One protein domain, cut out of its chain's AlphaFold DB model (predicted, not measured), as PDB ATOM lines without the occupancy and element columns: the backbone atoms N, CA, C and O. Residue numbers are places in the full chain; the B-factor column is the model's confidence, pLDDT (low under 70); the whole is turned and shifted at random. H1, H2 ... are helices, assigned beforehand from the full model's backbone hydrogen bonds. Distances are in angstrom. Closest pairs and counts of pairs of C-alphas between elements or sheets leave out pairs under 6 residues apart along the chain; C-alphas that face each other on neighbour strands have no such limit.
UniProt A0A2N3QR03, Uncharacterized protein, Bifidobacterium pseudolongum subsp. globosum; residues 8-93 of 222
ATOM      1  N   HIS A   8     -27.669  31.915 -32.225       93.12
ATOM      2  CA  HIS A   8     -27.427  33.257 -32.765       93.12
ATOM      3  C   HIS A   8     -28.514  33.681 -33.753       93.12
ATOM      4  O   HIS A   8     -29.142  34.718 -33.581       93.12
ATOM      5  N   GLN A   9     -28.826  32.827 -34.732       93.75
ATOM      6  CA  GLN A   9     -29.854  33.127 -35.727       93.75
ATOM      7  C   GLN A   9     -31.238  33.305 -35.086       93.75
ATOM      8  O   GLN A   9     -31.998  34.177 -35.492       93.75
ATOM      9  N   LYS A  10     -31.575  32.499 -34.070       94.38
ATOM     10  CA  LYS A  10     -32.822  32.670 -33.307       94.38
ATOM     11  C   LYS A  10     -32.857  34.008 -32.564       94.38
ATOM     12  O   LYS A  10     -33.912  34.631 -32.520       94.38
ATOM     13  N   ALA A  11     -31.729  34.442 -32.001       94.44
ATOM     14  CA  ALA A  11     -31.624  35.738 -31.339       94.44
ATOM     15  C   ALA A  11     -31.789  36.897 -32.334       94.44
ATOM     16  O   ALA A  11     -32.585  37.791 -32.069       94.44
ATOM     17  N   MET A  12     -31.118  36.847 -33.491       96.56
ATOM     18  CA  MET A  12     -31.235  37.886 -34.523       96.56
ATOM     19  C   MET A  12     -32.655  38.008 -35.074       96.56
ATOM     20  O   MET A  12     -33.147  39.118 -35.229       96.56
ATOM     21  N   ILE A  13     -33.345  36.883 -35.292       94.88
ATOM     22  CA  ILE A  13     -34.762  36.896 -35.691       94.88
ATOM     23  C   ILE A  13     -35.602  37.613 -34.633       94.88
ATOM     24  O   ILE A  13     -36.331  38.534 -34.965       94.88
ATOM     25  N   ARG A  14     -35.442  37.259 -33.353       95.81
ATOM     26  CA  ARG A  14     -36.215  37.881 -32.271       95.81
ATOM     27  C   ARG A  14     -35.966  39.389 -32.157       95.81
ATOM     28  O   ARG A  14     -36.898  40.135 -31.883       95.81
ATOM     29  N   ILE A  15     -34.722  39.835 -32.338       96.75
ATOM     30  CA  ILE A  15     -34.384  41.267 -32.342       96.75
ATOM     31  C   ILE A  15     -35.013  41.953 -33.561       96.75
ATOM     32  O   ILE A  15     -35.573  43.034 -33.417       96.75
ATOM     33  N   GLY A  16     -34.964  41.320 -34.735       95.00
ATOM     34  CA  GLY A  16     -35.571  41.843 -35.959       95.00
ATOM     35  C   GLY A  16     -37.092  41.970 -35.850       95.00
ATOM     36  O   GLY A  16     -37.650  42.982 -36.272       95.00
ATOM     37  N   ASP A  17     -37.752  40.984 -35.238       94.56
ATOM     38  CA  ASP A  17     -39.193  41.008 -34.971       94.56
ATOM     39  C   ASP A  17     -39.549  42.183 -34.046       94.56
ATOM     40  O   ASP A  17     -40.396  43.005 -34.392       94.56
ATOM     41  N   ALA A  18     -38.833  42.338 -32.924       95.44
ATOM     42  CA  ALA A  18     -39.034  43.449 -31.991       95.44
ATOM     43  C   ALA A  18     -38.802  44.822 -32.648       95.44
ATOM     44  O   ALA A  18     -39.574  45.756 -32.432       95.44
ATOM     45  N   LEU A  19     -37.769  44.940 -33.488       94.94
ATOM     46  CA  LEU A  19     -37.485  46.151 -34.255       94.94
ATOM     47  C   LEU A  19     -38.594  46.453 -35.275       94.94
ATOM     48  O   LEU A  19     -39.007  47.600 -35.420       94.94
ATOM     49  N   THR A  20     -39.112  45.425 -35.948       93.44
ATOM     50  CA  THR A  20     -40.248  45.551 -36.871       93.44
ATOM     51  C   THR A  20     -41.507  46.009 -36.140       93.44
ATOM     52  O   THR A  20     -42.209  46.887 -36.638       93.44
ATOM     53  N   HIS A  21     -41.791  45.449 -34.964       94.19
ATOM     54  CA  HIS A  21     -42.923  45.876 -34.148       94.19
ATOM     55  C   HIS A  21     -42.787  47.345 -33.734       94.19
ATOM     56  O   HIS A  21     -43.746  48.097 -33.881       94.19
ATOM     57  N   LEU A  22     -41.595  47.768 -33.299       94.00
ATOM     58  CA  LEU A  22     -41.321  49.162 -32.953       94.00
ATOM     59  C   LEU A  22     -41.516  50.096 -34.154       94.00
ATOM     60  O   LEU A  22     -42.239  51.081 -34.046       94.00
ATOM     61  N   TYR A  23     -40.925  49.769 -35.307       93.31
ATOM     62  CA  TYR A  23     -41.099  50.553 -36.533       93.31
ATOM     63  C   TYR A  23     -42.582  50.712 -36.891       93.31
ATOM     64  O   TYR A  23     -43.048  51.815 -37.173       93.31
ATOM     65  N   ASN A  24     -43.351  49.622 -36.825       92.00
ATOM     66  CA  ASN A  24     -44.783  49.654 -37.113       92.00
ATOM     67  C   ASN A  24     -45.563  50.480 -36.075       92.00
ATOM     68  O   ASN A  24     -46.505  51.181 -36.450       92.00
ATOM     69  N   ALA A  25     -45.187  50.430 -34.794       91.50
ATOM     70  CA  ALA A  25     -45.795  51.247 -33.747       91.50
ATOM     71  C   ALA A  25     -45.558  52.748 -33.988       91.50
ATOM     72  O   ALA A  25     -46.494  53.537 -33.866       91.50
ATOM     73  N   VAL A  26     -44.347  53.121 -34.415       91.06
ATOM     74  CA  VAL A  26     -43.965  54.507 -34.739       91.06
ATOM     75  C   VAL A  26     -44.706  55.028 -35.972       91.06
ATOM     76  O   VAL A  26     -45.222  56.142 -35.968       91.06
ATOM     77  N   THR A  27     -44.768  54.229 -37.038       89.25
ATOM     78  CA  THR A  27     -45.219  54.692 -38.363       89.25
ATOM     79  C   THR A  27     -46.700  54.456 -38.643       89.25
ATOM     80  O   THR A  27     -47.318  55.226 -39.377       89.25
ATOM     81  N   THR A  28     -47.285  53.395 -38.084       84.62
ATOM     82  CA  THR A  28     -48.649  52.948 -38.424       84.62
ATOM     83  C   THR A  28     -49.568  52.765 -37.219       84.62
ATOM     84  O   THR A  28     -50.744  52.468 -37.407       84.62
ATOM     85  N   SER A  29     -49.056  52.940 -35.993       74.12
ATOM     86  CA  SER A  29     -49.800  52.715 -34.742       74.12
ATOM     87  C   SER A  29     -50.423  51.309 -34.632       74.12
ATOM     88  O   SER A  29     -51.515  51.153 -34.093       74.12
ATOM     89  N   ALA A  30     -49.752  50.277 -35.162       70.25
ATOM     90  CA  ALA A  30     -50.231  48.894 -35.100       70.25
ATOM     91  C   ALA A  30     -49.822  48.172 -33.793       70.25
ATOM     92  O   ALA A  30     -48.657  48.199 -33.396       70.25
ATOM     93  N   ASP A  31     -50.772  47.453 -33.182       63.62
ATOM     94  CA  ASP A  31     -50.746  46.887 -31.812       63.62
ATOM     95  C   ASP A  31     -49.818  45.669 -31.562       63.62
ATOM     96  O   ASP A  31     -50.052  44.872 -30.655       63.62
ATOM     97  N   ALA A  32     -48.751  45.471 -32.339       81.88
ATOM     98  CA  ALA A  32     -47.859  44.317 -32.138       81.88
ATOM     99  C   ALA A  32     -46.719  44.569 -31.131       81.88
ATOM    100  O   ALA A  32     -45.999  43.637 -30.782       81.88
ATOM    101  N   TYR A  33     -46.524  45.813 -30.690       93.19
ATOM    102  CA  TYR A  33     -45.345  46.198 -29.924       93.19
ATOM    103  C   TYR A  33     -45.548  46.053 -28.414       93.19
ATOM    104  O   TYR A  33     -46.338  46.763 -27.791       93.19
ATOM    105  N   THR A  34     -44.814  45.105 -27.833       93.50
ATOM    106  CA  THR A  34     -44.976  44.681 -26.436       93.50
ATOM    107  C   THR A  34     -43.870  45.215 -25.532       93.50
ATOM    108  O   THR A  34     -42.778  45.566 -25.986       93.50
ATOM    109  N   ARG A  35     -44.083  45.188 -24.209       90.69
ATOM    110  CA  ARG A  35     -43.037  45.533 -23.233       90.69
ATOM    111  C   ARG A  35     -41.784  44.669 -23.387       90.69
ATOM    112  O   ARG A  35     -40.674  45.156 -23.187       90.69
ATOM    113  N   ALA A  36     -41.944  43.398 -23.758       92.69
ATOM    114  CA  ALA A  36     -40.819  42.499 -24.002       92.69
ATOM    115  C   ALA A  36     -39.975  42.947 -25.208       92.69
ATOM    116  O   ALA A  36     -38.746  42.861 -25.150       92.69
ATOM    117  N   ASP A  37     -40.622  43.457 -26.258       95.38
ATOM    118  CA  ASP A  37     -39.946  44.033 -27.420       95.38
ATOM    119  C   ASP A  37     -39.205  45.314 -27.025       95.38
ATOM    120  O   ASP A  37     -38.009  45.433 -27.295       95.38
ATOM    121  N   ALA A  38     -39.858  46.215 -26.282       94.38
ATOM    122  CA  ALA A  38     -39.235  47.446 -25.791       94.38
ATOM    123  C   ALA A  38     -38.011  47.185 -24.906       94.38
ATOM    124  O   ALA A  38     -36.965  47.813 -25.089       94.38
ATOM    125  N   MET A  39     -38.091  46.214 -23.989       93.81
ATOM    126  CA  MET A  39     -36.951  45.799 -23.169       93.81
ATOM    127  C   MET A  39     -35.805  45.243 -24.013       93.81
ATOM    128  O   MET A  39     -34.640  45.555 -23.746       93.81
ATOM    129  N   LEU A  40     -36.112  44.423 -25.023       95.81
ATOM    130  CA  LEU A  40     -35.100  43.860 -25.911       95.81
ATOM    131  C   LEU A  40     -34.408  44.966 -26.712       95.81
ATOM    132  O   LEU A  40     -33.181  45.044 -26.682       95.81
ATOM    133  N   VAL A  41     -35.172  45.856 -27.350       95.19
ATOM    134  CA  VAL A  41     -34.630  46.991 -28.111       95.19
ATOM    135  C   VAL A  41     -33.786  47.885 -27.207       95.19
ATOM    136  O   VAL A  41     -32.630  48.152 -27.529       95.19
ATOM    137  N   ARG A  42     -34.296  48.270 -26.028       95.06
ATOM    138  CA  ARG A  42     -33.544  49.079 -25.057       95.06
ATOM    139  C   ARG A  42     -32.226  48.421 -24.662       95.06
ATOM    140  O   ARG A  42     -31.215  49.106 -24.569       95.06
ATOM    141  N   THR A  43     -32.227  47.106 -24.451       94.81
ATOM    142  CA  THR A  43     -31.015  46.343 -24.113       94.81
ATOM    143  C   THR A  43     -29.994  46.355 -25.249       94.81
ATOM    144  O   THR A  43     -28.796  46.373 -24.987       94.81
ATOM    145  N   ILE A  44     -30.433  46.350 -26.510       96.06
ATOM    146  CA  ILE A  44     -29.514  46.476 -27.645       96.06
ATOM    147  C   ILE A  44     -28.960  47.897 -27.736       96.06
ATOM    148  O   ILE A  44     -27.751  48.041 -27.882       96.06
ATOM    149  N   LEU A  45     -29.794  48.926 -27.567       94.25
ATOM    150  CA  LEU A  45     -29.385  50.335 -27.652       94.25
ATOM    151  C   LEU A  45     -28.345  50.756 -26.597       94.25
ATOM    152  O   LEU A  45     -27.633  51.733 -26.802       94.25
ATOM    153  N   THR A  46     -28.206  50.030 -25.481       92.56
ATOM    154  CA  THR A  46     -27.147  50.296 -24.486       92.56
ATOM    155  C   THR A  46     -25.784  49.710 -24.865       92.56
ATOM    156  O   THR A  46     -24.792  49.978 -24.183       92.56
ATOM    157  N   ARG A  47     -25.700  48.905 -25.931       94.38
ATOM    158  CA  ARG A  47     -24.442  48.315 -26.399       94.38
ATOM    159  C   ARG A  47     -23.643  49.313 -27.231       94.38
ATOM    160  O   ARG A  47     -24.198  50.121 -27.962       94.38
ATOM    161  N   THR A  48     -22.320  49.189 -27.217       95.06
ATOM    162  CA  THR A  48     -21.441  50.012 -28.066       95.06
ATOM    163  C   THR A  48     -21.560  49.680 -29.555       95.06
ATOM    164  O   THR A  48     -21.293  50.531 -30.394       95.06
ATOM    165  N   ASP A  49     -21.947  48.447 -29.889       95.19
ATOM    166  CA  ASP A  49     -22.103  47.926 -31.254       95.19
ATOM    167  C   ASP A  49     -23.575  47.845 -31.701       95.19
ATOM    168  O   ASP A  49     -23.884  47.143 -32.662       95.19
ATOM    169  N   TRP A  50     -24.484  48.546 -31.010       95.25
ATOM    170  CA  TRP A  50     -25.936  48.415 -31.187       95.25
ATOM    171  C   TRP A  50     -26.381  48.507 -32.651       95.25
ATOM    172  O   TRP A  50     -27.188  47.694 -33.092       95.25
ATOM    173  N   ARG A  51     -25.808  49.444 -33.418       94.06
ATOM    174  CA  ARG A  51     -26.165  49.667 -34.825       94.06
ATOM    175  C   ARG A  51     -25.872  48.442 -35.684       94.06
ATOM    176  O   ARG A  51     -26.751  47.976 -36.389       94.06
ATOM    177  N   ALA A  52     -24.679  47.861 -35.548       94.38
ATOM    178  CA  ALA A  52     -24.310  46.662 -36.296       94.38
ATOM    179  C   ALA A  52     -25.226  45.472 -35.962       94.38
ATOM    180  O   ALA A  52     -25.584  44.700 -36.850       94.38
ATOM    181  N   VAL A  53     -25.634  45.350 -34.693       95.56
ATOM    182  CA  VAL A  53     -26.566  44.305 -34.246       95.56
ATOM    183  C   VAL A  53     -27.962  44.509 -34.841       95.56
ATOM    184  O   VAL A  53     -28.568  43.540 -35.296       95.56
ATOM    185  N   LEU A  54     -28.479  45.742 -34.855       95.12
ATOM    186  CA  LEU A  54     -29.788  46.036 -35.442       95.12
ATOM    187  C   LEU A  54     -29.783  45.876 -36.966       95.12
ATOM    188  O   LEU A  54     -30.701  45.252 -37.489       95.12
ATOM    189  N   ASP A  55     -28.731  46.325 -37.655       93.56
ATOM    190  CA  ASP A  55     -28.568  46.137 -39.103       93.56
ATOM    191  C   ASP A  55     -28.520  44.640 -39.472       93.56
ATOM    192  O   ASP A  55     -29.067  44.207 -40.486       93.56
ATOM    193  N   GLU A  56     -27.857  43.807 -38.659       95.00
ATOM    194  CA  GLU A  56     -27.872  42.352 -38.844       95.00
ATOM    195  C   GLU A  56     -29.271  41.774 -38.608       95.00
ATOM    196  O   GLU A  56     -29.776  41.017 -39.438       95.00
ATOM    197  N   ALA A  57     -29.919  42.155 -37.508       94.81
ATOM    198  CA  ALA A  57     -31.248  41.680 -37.147       94.81
ATOM    199  C   ALA A  57     -32.325  42.074 -38.176       94.81
ATOM    200  O   ALA A  57     -33.190  41.255 -38.496       94.81
ATOM    201  N   ALA A  58     -32.239  43.274 -38.759       93.19
ATOM    202  CA  ALA A  58     -33.134  43.757 -39.811       93.19
ATOM    203  C   ALA A  58     -33.165  42.804 -41.018       93.19
ATOM    204  O   ALA A  58     -34.239  42.456 -41.517       93.19
ATOM    205  N   ARG A  59     -32.004  42.260 -41.412       92.50
ATOM    206  CA  ARG A  59     -31.880  41.285 -42.517       92.50
ATOM    207  C   ARG A  59     -32.540  39.938 -42.213       92.50
ATOM    208  O   ARG A  59     -32.754  39.138 -43.123       92.50
ATOM    209  N   HIS A  60     -32.868  39.668 -40.950       90.88
ATOM    210  CA  HIS A  60     -33.537  38.443 -40.518       90.88
ATOM    211  C   HIS A  60     -35.067  38.555 -40.426       90.88
ATOM    212  O   HIS A  60     -35.711  37.535 -40.178       90.88
ATOM    213  N   THR A  61     -35.649  39.733 -40.681       86.06
ATOM    214  CA  THR A  61     -37.105  39.984 -40.597       86.06
ATOM    215  C   THR A  61     -37.910  39.375 -41.752       86.06
ATOM    216  O   THR A  61     -39.126  39.243 -41.660       86.06
ATOM    217  N   GLY A  62     -37.250  39.002 -42.856       83.12
ATOM    218  CA  GLY A  62     -37.927  38.537 -44.073       83.12
ATOM    219  C   GLY A  62     -38.616  39.649 -44.874       83.12
ATOM    220  O   GLY A  62     -39.362  39.332 -45.798       83.12
ATOM    221  N   ARG A  63     -38.362  40.921 -44.531       82.06
ATOM    222  CA  ARG A  63     -38.783  42.106 -45.293       82.06
ATOM    223  C   ARG A  63     -38.134  42.143 -46.679       82.06
ATOM    224  O   ARG A  63     -37.014  41.658 -46.863       82.06
ATOM    225  N   ASP A  64     -38.850  42.705 -47.650       86.56
ATOM    226  CA  ASP A  64     -38.332  42.915 -49.005       86.56
ATOM    227  C   ASP A  64     -37.430  44.159 -49.108       86.56
ATOM    228  O   ASP A  64     -37.229  44.874 -48.130       86.56
ATOM    229  N   GLY A  65     -36.855  44.402 -50.292       85.38
ATOM    230  CA  GLY A  65     -35.856  45.455 -50.501       85.38
ATOM    231  C   GLY A  65     -36.302  46.844 -50.032       85.38
ATOM    232  O   GLY A  65     -35.563  47.486 -49.294       85.38
ATOM    233  N   SER A  66     -37.513  47.277 -50.394       86.50
ATOM    234  CA  SER A  66     -38.042  48.579 -49.963       86.50
ATOM    235  C   SER A  66     -38.326  48.629 -48.464       86.50
ATOM    236  O   SER A  66     -37.980  49.599 -47.799       86.50
ATOM    237  N   GLN A  67     -38.910  47.568 -47.907       84.81
ATOM    238  CA  GLN A  67     -39.231  47.509 -46.480       84.81
ATOM    239  C   GLN A  67     -37.987  47.437 -45.589       84.81
ATOM    240  O   GLN A  67     -38.053  47.810 -44.416       84.81
ATOM    241  N   LEU A  68     -36.889  46.889 -46.116       87.38
ATOM    242  CA  LEU A  68     -35.597  46.844 -45.446       87.38
ATOM    243  C   LEU A  68     -34.915  48.215 -45.487       87.38
ATOM    244  O   LEU A  68     -34.399  48.645 -44.464       87.38
ATOM    245  N   GLU A  69     -34.981  48.924 -46.616       89.94
ATOM    246  CA  GLU A  69     -34.446  50.287 -46.744       89.94
ATOM    247  C   GLU A  69     -35.137  51.266 -45.780       89.94
ATOM    248  O   GLU A  69     -34.469  52.046 -45.107       89.94
ATOM    249  N   GLU A  70     -36.462  51.172 -45.631       90.56
ATOM    250  CA  GLU A  70     -37.205  51.939 -44.619       90.56
ATOM    251  C   GLU A  70     -36.730  51.646 -43.188       90.56
ATOM    252  O   GLU A  70     -36.597  52.555 -42.369       90.56
ATOM    253  N   LEU A  71     -36.466  50.373 -42.878       89.44
ATOM    254  CA  LEU A  71     -36.017  49.964 -41.551       89.44
ATOM    255  C   LEU A  71     -34.579  50.421 -41.276       89.44
ATOM    256  O   LEU A  71     -34.282  50.853 -40.165       89.44
ATOM    257  N   ASP A  72     -33.710  50.370 -42.285       90.44
ATOM    258  CA  ASP A  72     -32.337  50.871 -42.212       90.44
ATOM    259  C   ASP A  72     -32.316  52.390 -41.968       90.44
ATOM    260  O   ASP A  72     -31.537  52.872 -41.139       90.44
ATOM    261  N   LEU A  73     -33.201  53.148 -42.631       92.12
ATOM    262  CA  LEU A  73     -33.383  54.583 -42.377       92.12
ATOM    263  C   LEU A  73     -33.875  54.844 -40.949       92.12
ATOM    264  O   LEU A  73     -33.291  55.666 -40.249       92.12
ATOM    265  N   PHE A  74     -34.871  54.093 -40.478       92.56
ATOM    266  CA  PHE A  74     -35.367  54.197 -39.102       92.56
ATOM    267  C   PHE A  74     -34.267  53.936 -38.054       92.56
ATOM    268  O   PHE A  74     -34.154  54.653 -37.058       92.56
ATOM    269  N   ILE A  75     -33.406  52.935 -38.278       91.25
ATOM    270  CA  ILE A  75     -32.245  52.673 -37.412       91.25
ATOM    271  C   ILE A  75     -31.267  53.858 -37.435       91.25
ATOM    272  O   ILE A  75     -30.739  54.244 -36.389       91.25
ATOM    273  N   ALA A  76     -30.980  54.398 -38.621       90.00
ATOM    274  CA  ALA A  76     -29.980  55.444 -38.806       90.00
ATOM    275  C   ALA A  76     -30.419  56.804 -38.246       90.00
ATOM    276  O   ALA A  76     -29.592  57.501 -37.656       90.00
ATOM    277  N   ASP A  77     -31.692  57.154 -38.413       90.94
ATOM    278  CA  ASP A  77     -32.189  58.502 -38.156       90.94
ATOM    279  C   ASP A  77     -32.940  58.582 -36.820       90.94
ATOM    280  O   ASP A  77     -32.581  59.385 -35.953       90.94
ATOM    281  N   ASP A  78     -33.936  57.720 -36.606       90.88
ATOM    282  CA  ASP A  78     -34.807  57.793 -35.429       90.88
ATOM    283  C   ASP A  78     -34.148  57.199 -34.180       90.88
ATOM    284  O   ASP A  78     -34.081  57.852 -33.134       90.88
ATOM    285  N   LEU A  79     -33.605  55.979 -34.278       90.75
ATOM    286  CA  LEU A  79     -33.027  55.283 -33.116       90.75
ATOM    287  C   LEU A  79     -31.722  55.909 -32.619       90.75
ATOM    288  O   LEU A  79     -31.350  55.727 -31.459       90.75
ATOM    289  N   GLN A  80     -31.022  56.659 -33.471       86.25
ATOM    290  CA  GLN A  80     -29.812  57.381 -33.085       86.25
ATOM    291  C   GLN A  80     -30.124  58.627 -32.235       86.25
ATOM    292  O   GLN A  80     -29.233  59.164 -31.565       86.25
ATOM    293  N   HIS A  81     -31.366  59.113 -32.243       87.88
ATOM    294  CA  HIS A  81     -31.721  60.322 -31.522       87.88
ATOM    295  C   HIS A  81     -31.563  60.120 -30.005       87.88
ATOM    296  O   HIS A  81     -32.158  59.227 -29.412       87.88
ATOM    297  N   ALA A  82     -30.806  60.998 -29.335       79.56
ATOM    298  CA  ALA A  82     -30.451  60.846 -27.914       79.56
ATOM    299  C   ALA A  82     -31.654  60.798 -26.948       79.56
ATOM    300  O   ALA A  82     -31.504  60.430 -25.787       79.56
ATOM    301  N   ARG A  83     -32.835  61.216 -27.417       83.62
ATOM    302  CA  ARG A  83     -34.093  61.187 -26.659       83.62
ATOM    303  C   ARG A  83     -35.018  60.035 -27.039       83.62
ATOM    304  O   ARG A  83     -36.116  59.985 -26.511       83.62
ATOM    305  N   PHE A  84     -34.622  59.170 -27.969       89.94
ATOM    306  CA  PHE A  84     -35.467  58.059 -28.369       89.94
ATOM    307  C   PHE A  84     -35.634  57.095 -27.192       89.94
ATOM    308  O   PHE A  84     -34.657  56.496 -26.731       89.94
ATOM    309  N   ASP A  85     -36.866  56.939 -26.709       90.25
ATOM    310  CA  ASP A  85     -37.194  55.931 -25.713       90.25
ATOM    311  C   ASP A  85     -38.148  54.884 -26.307       90.25
ATOM    312  O   ASP A  85     -39.312  55.191 -26.576       90.25
ATOM    313  N   PRO A  86     -37.700  53.627 -26.497       91.00
ATOM    314  CA  PRO A  86     -38.549  52.577 -27.049       91.00
ATOM    315  C   PRO A  86     -39.821  52.324 -26.232       91.00
ATOM    316  O   PRO A  86     -40.734  51.705 -26.762       91.00
ATOM    317  N   PHE A  87     -39.915  52.761 -24.974       90.38
ATOM    318  CA  PHE A  87     -41.115  52.578 -24.152       90.38
ATOM    319  C   PHE A  87     -42.242  53.582 -24.451       90.38
ATOM    320  O   PHE A  87     -43.393  53.293 -24.121       90.38
ATOM    321  N   GLU A  88     -41.956  54.712 -25.110       89.62
ATOM    322  CA  GLU A  88     -42.971  55.723 -25.470       89.62
ATOM    323  C   GLU A  88     -44.013  55.187 -26.463       89.62
ATOM    324  O   GLU A  88     -45.154  55.646 -26.489       89.62
ATOM    325  N   TRP A  89     -43.636  54.170 -27.240       91.19
ATOM    326  CA  TRP A  89     -44.445  53.596 -28.316       91.19
ATOM    327  C   TRP A  89     -45.261  52.369 -27.903       91.19
ATOM    328  O   TRP A  89     -45.938  51.772 -28.736       91.19
ATOM    329  N   LEU A  90     -45.211  51.970 -26.629       90.19
ATOM    330  CA  LEU A  90     -46.048  50.883 -26.118       90.19
ATOM    331  C   LEU A  90     -47.530  51.267 -26.163       90.19
ATOM    332  O   LEU A  90     -47.879  52.428 -25.960       90.19
ATOM    333  N   GLY A  91     -48.423  50.298 -26.352       87.62
ATOM    334  CA  GLY A  91     -49.849  50.521 -26.096       87.62
ATOM    335  C   GLY A  91     -50.111  50.828 -24.615       87.62
ATOM    336  O   GLY A  91     -49.336  50.423 -23.746       87.62
ATOM    337  N   ASP A  92     -51.211  51.517 -24.304       88.12
ATOM    338  CA  ASP A  92     -51.546  51.930 -22.930       88.12
ATOM    339  C   ASP A  92     -51.543  50.759 -21.935       88.12
ATOM    340  O   ASP A  92     -51.035  50.884 -20.819       88.12
ATOM    341  N   ASP A  93     -52.070  49.601 -22.334       87.31
ATOM    342  CA  ASP A  93     -52.108  48.413 -21.478       87.31
ATOM    343  C   ASP A  93     -50.704  47.864 -21.178       87.31
ATOM    344  O   ASP A  93     -50.430  47.465 -20.045       87.31
TER     345      ASP A  93
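Overview. This is residues 8 to 93 of the 222 residues of an uncharacterized protein of Bifidobacterium pseudolongum subsp. globosum (UniProt A0A2N3QR03). One long helix, H1, is crossed nearly at right angles by two shorter ones, H2 and H3, and H3 folds back into H4 as a helical hairpin. After H4 a stretch with no named helix, residues 78 to 93, ends the printed part. The printed part has 86 residues with four named helices, H1, H2, H3 and H4 in chain order, and no named strand; the class is all helix, and the packing is mostly crossed. The whole is compact and rounded, with a radius of gyration of the C-alphas of 11.7 A and spans of 30 by 28 by 25 A.

Arrangement. H1, residues 8 to 28, touches H2, residues 35 to 45, with residues 15 to 22 alone; the closest C-alphas, of Ala 18 and Asp 37, are 4.7 A apart. Their lines are about perpendicular at 72 degrees, only just past steep. H1 touches H3, residues 50 to 58, with residues 12 to 20 alone, about perpendicular at 89 degrees; the closest C-alphas, of Gly 16 and Ala 57, are 4.5 A apart. H2 and H3 touch only at the corner by their tight link, with the C-alphas of Ile 44 and Trp 50 closest at 5.4 A. H3 and H4, residues 65 to 77, form a hairpin at a shallow tilt of 16 degrees, opposite ways; the closest C-alphas, of Asp 55 and Asp 72, are 6.8 A apart. H1 and H4 only just touch, with 3 pairs of C-alphas within 8 A, the closest those of Tyr 23 and Leu 71 at 7.2 A. H2 and H4 are apart. In H1, H2, H3 and H4 every O i to N i+4 pair is within hydrogen-bond range.

Along the chain. H1 begins at C-alpha 8, (-27.427, 33.257, -32.765), and is 29.5 A long. H2 measures 15.1 A, H3 12.2 A and H4 18.3 A, ending at C-alpha 77, (-32.189, 58.502, -38.156).

Size, cuts and confidence. The C-alphas of Gly 65 and Asp 93 are the two farthest apart, 33.4 A. The printed part has no cut, and no link between named helices is long. Mean pLDDT of the printed part is 90.7; residue 31 alone is under 70.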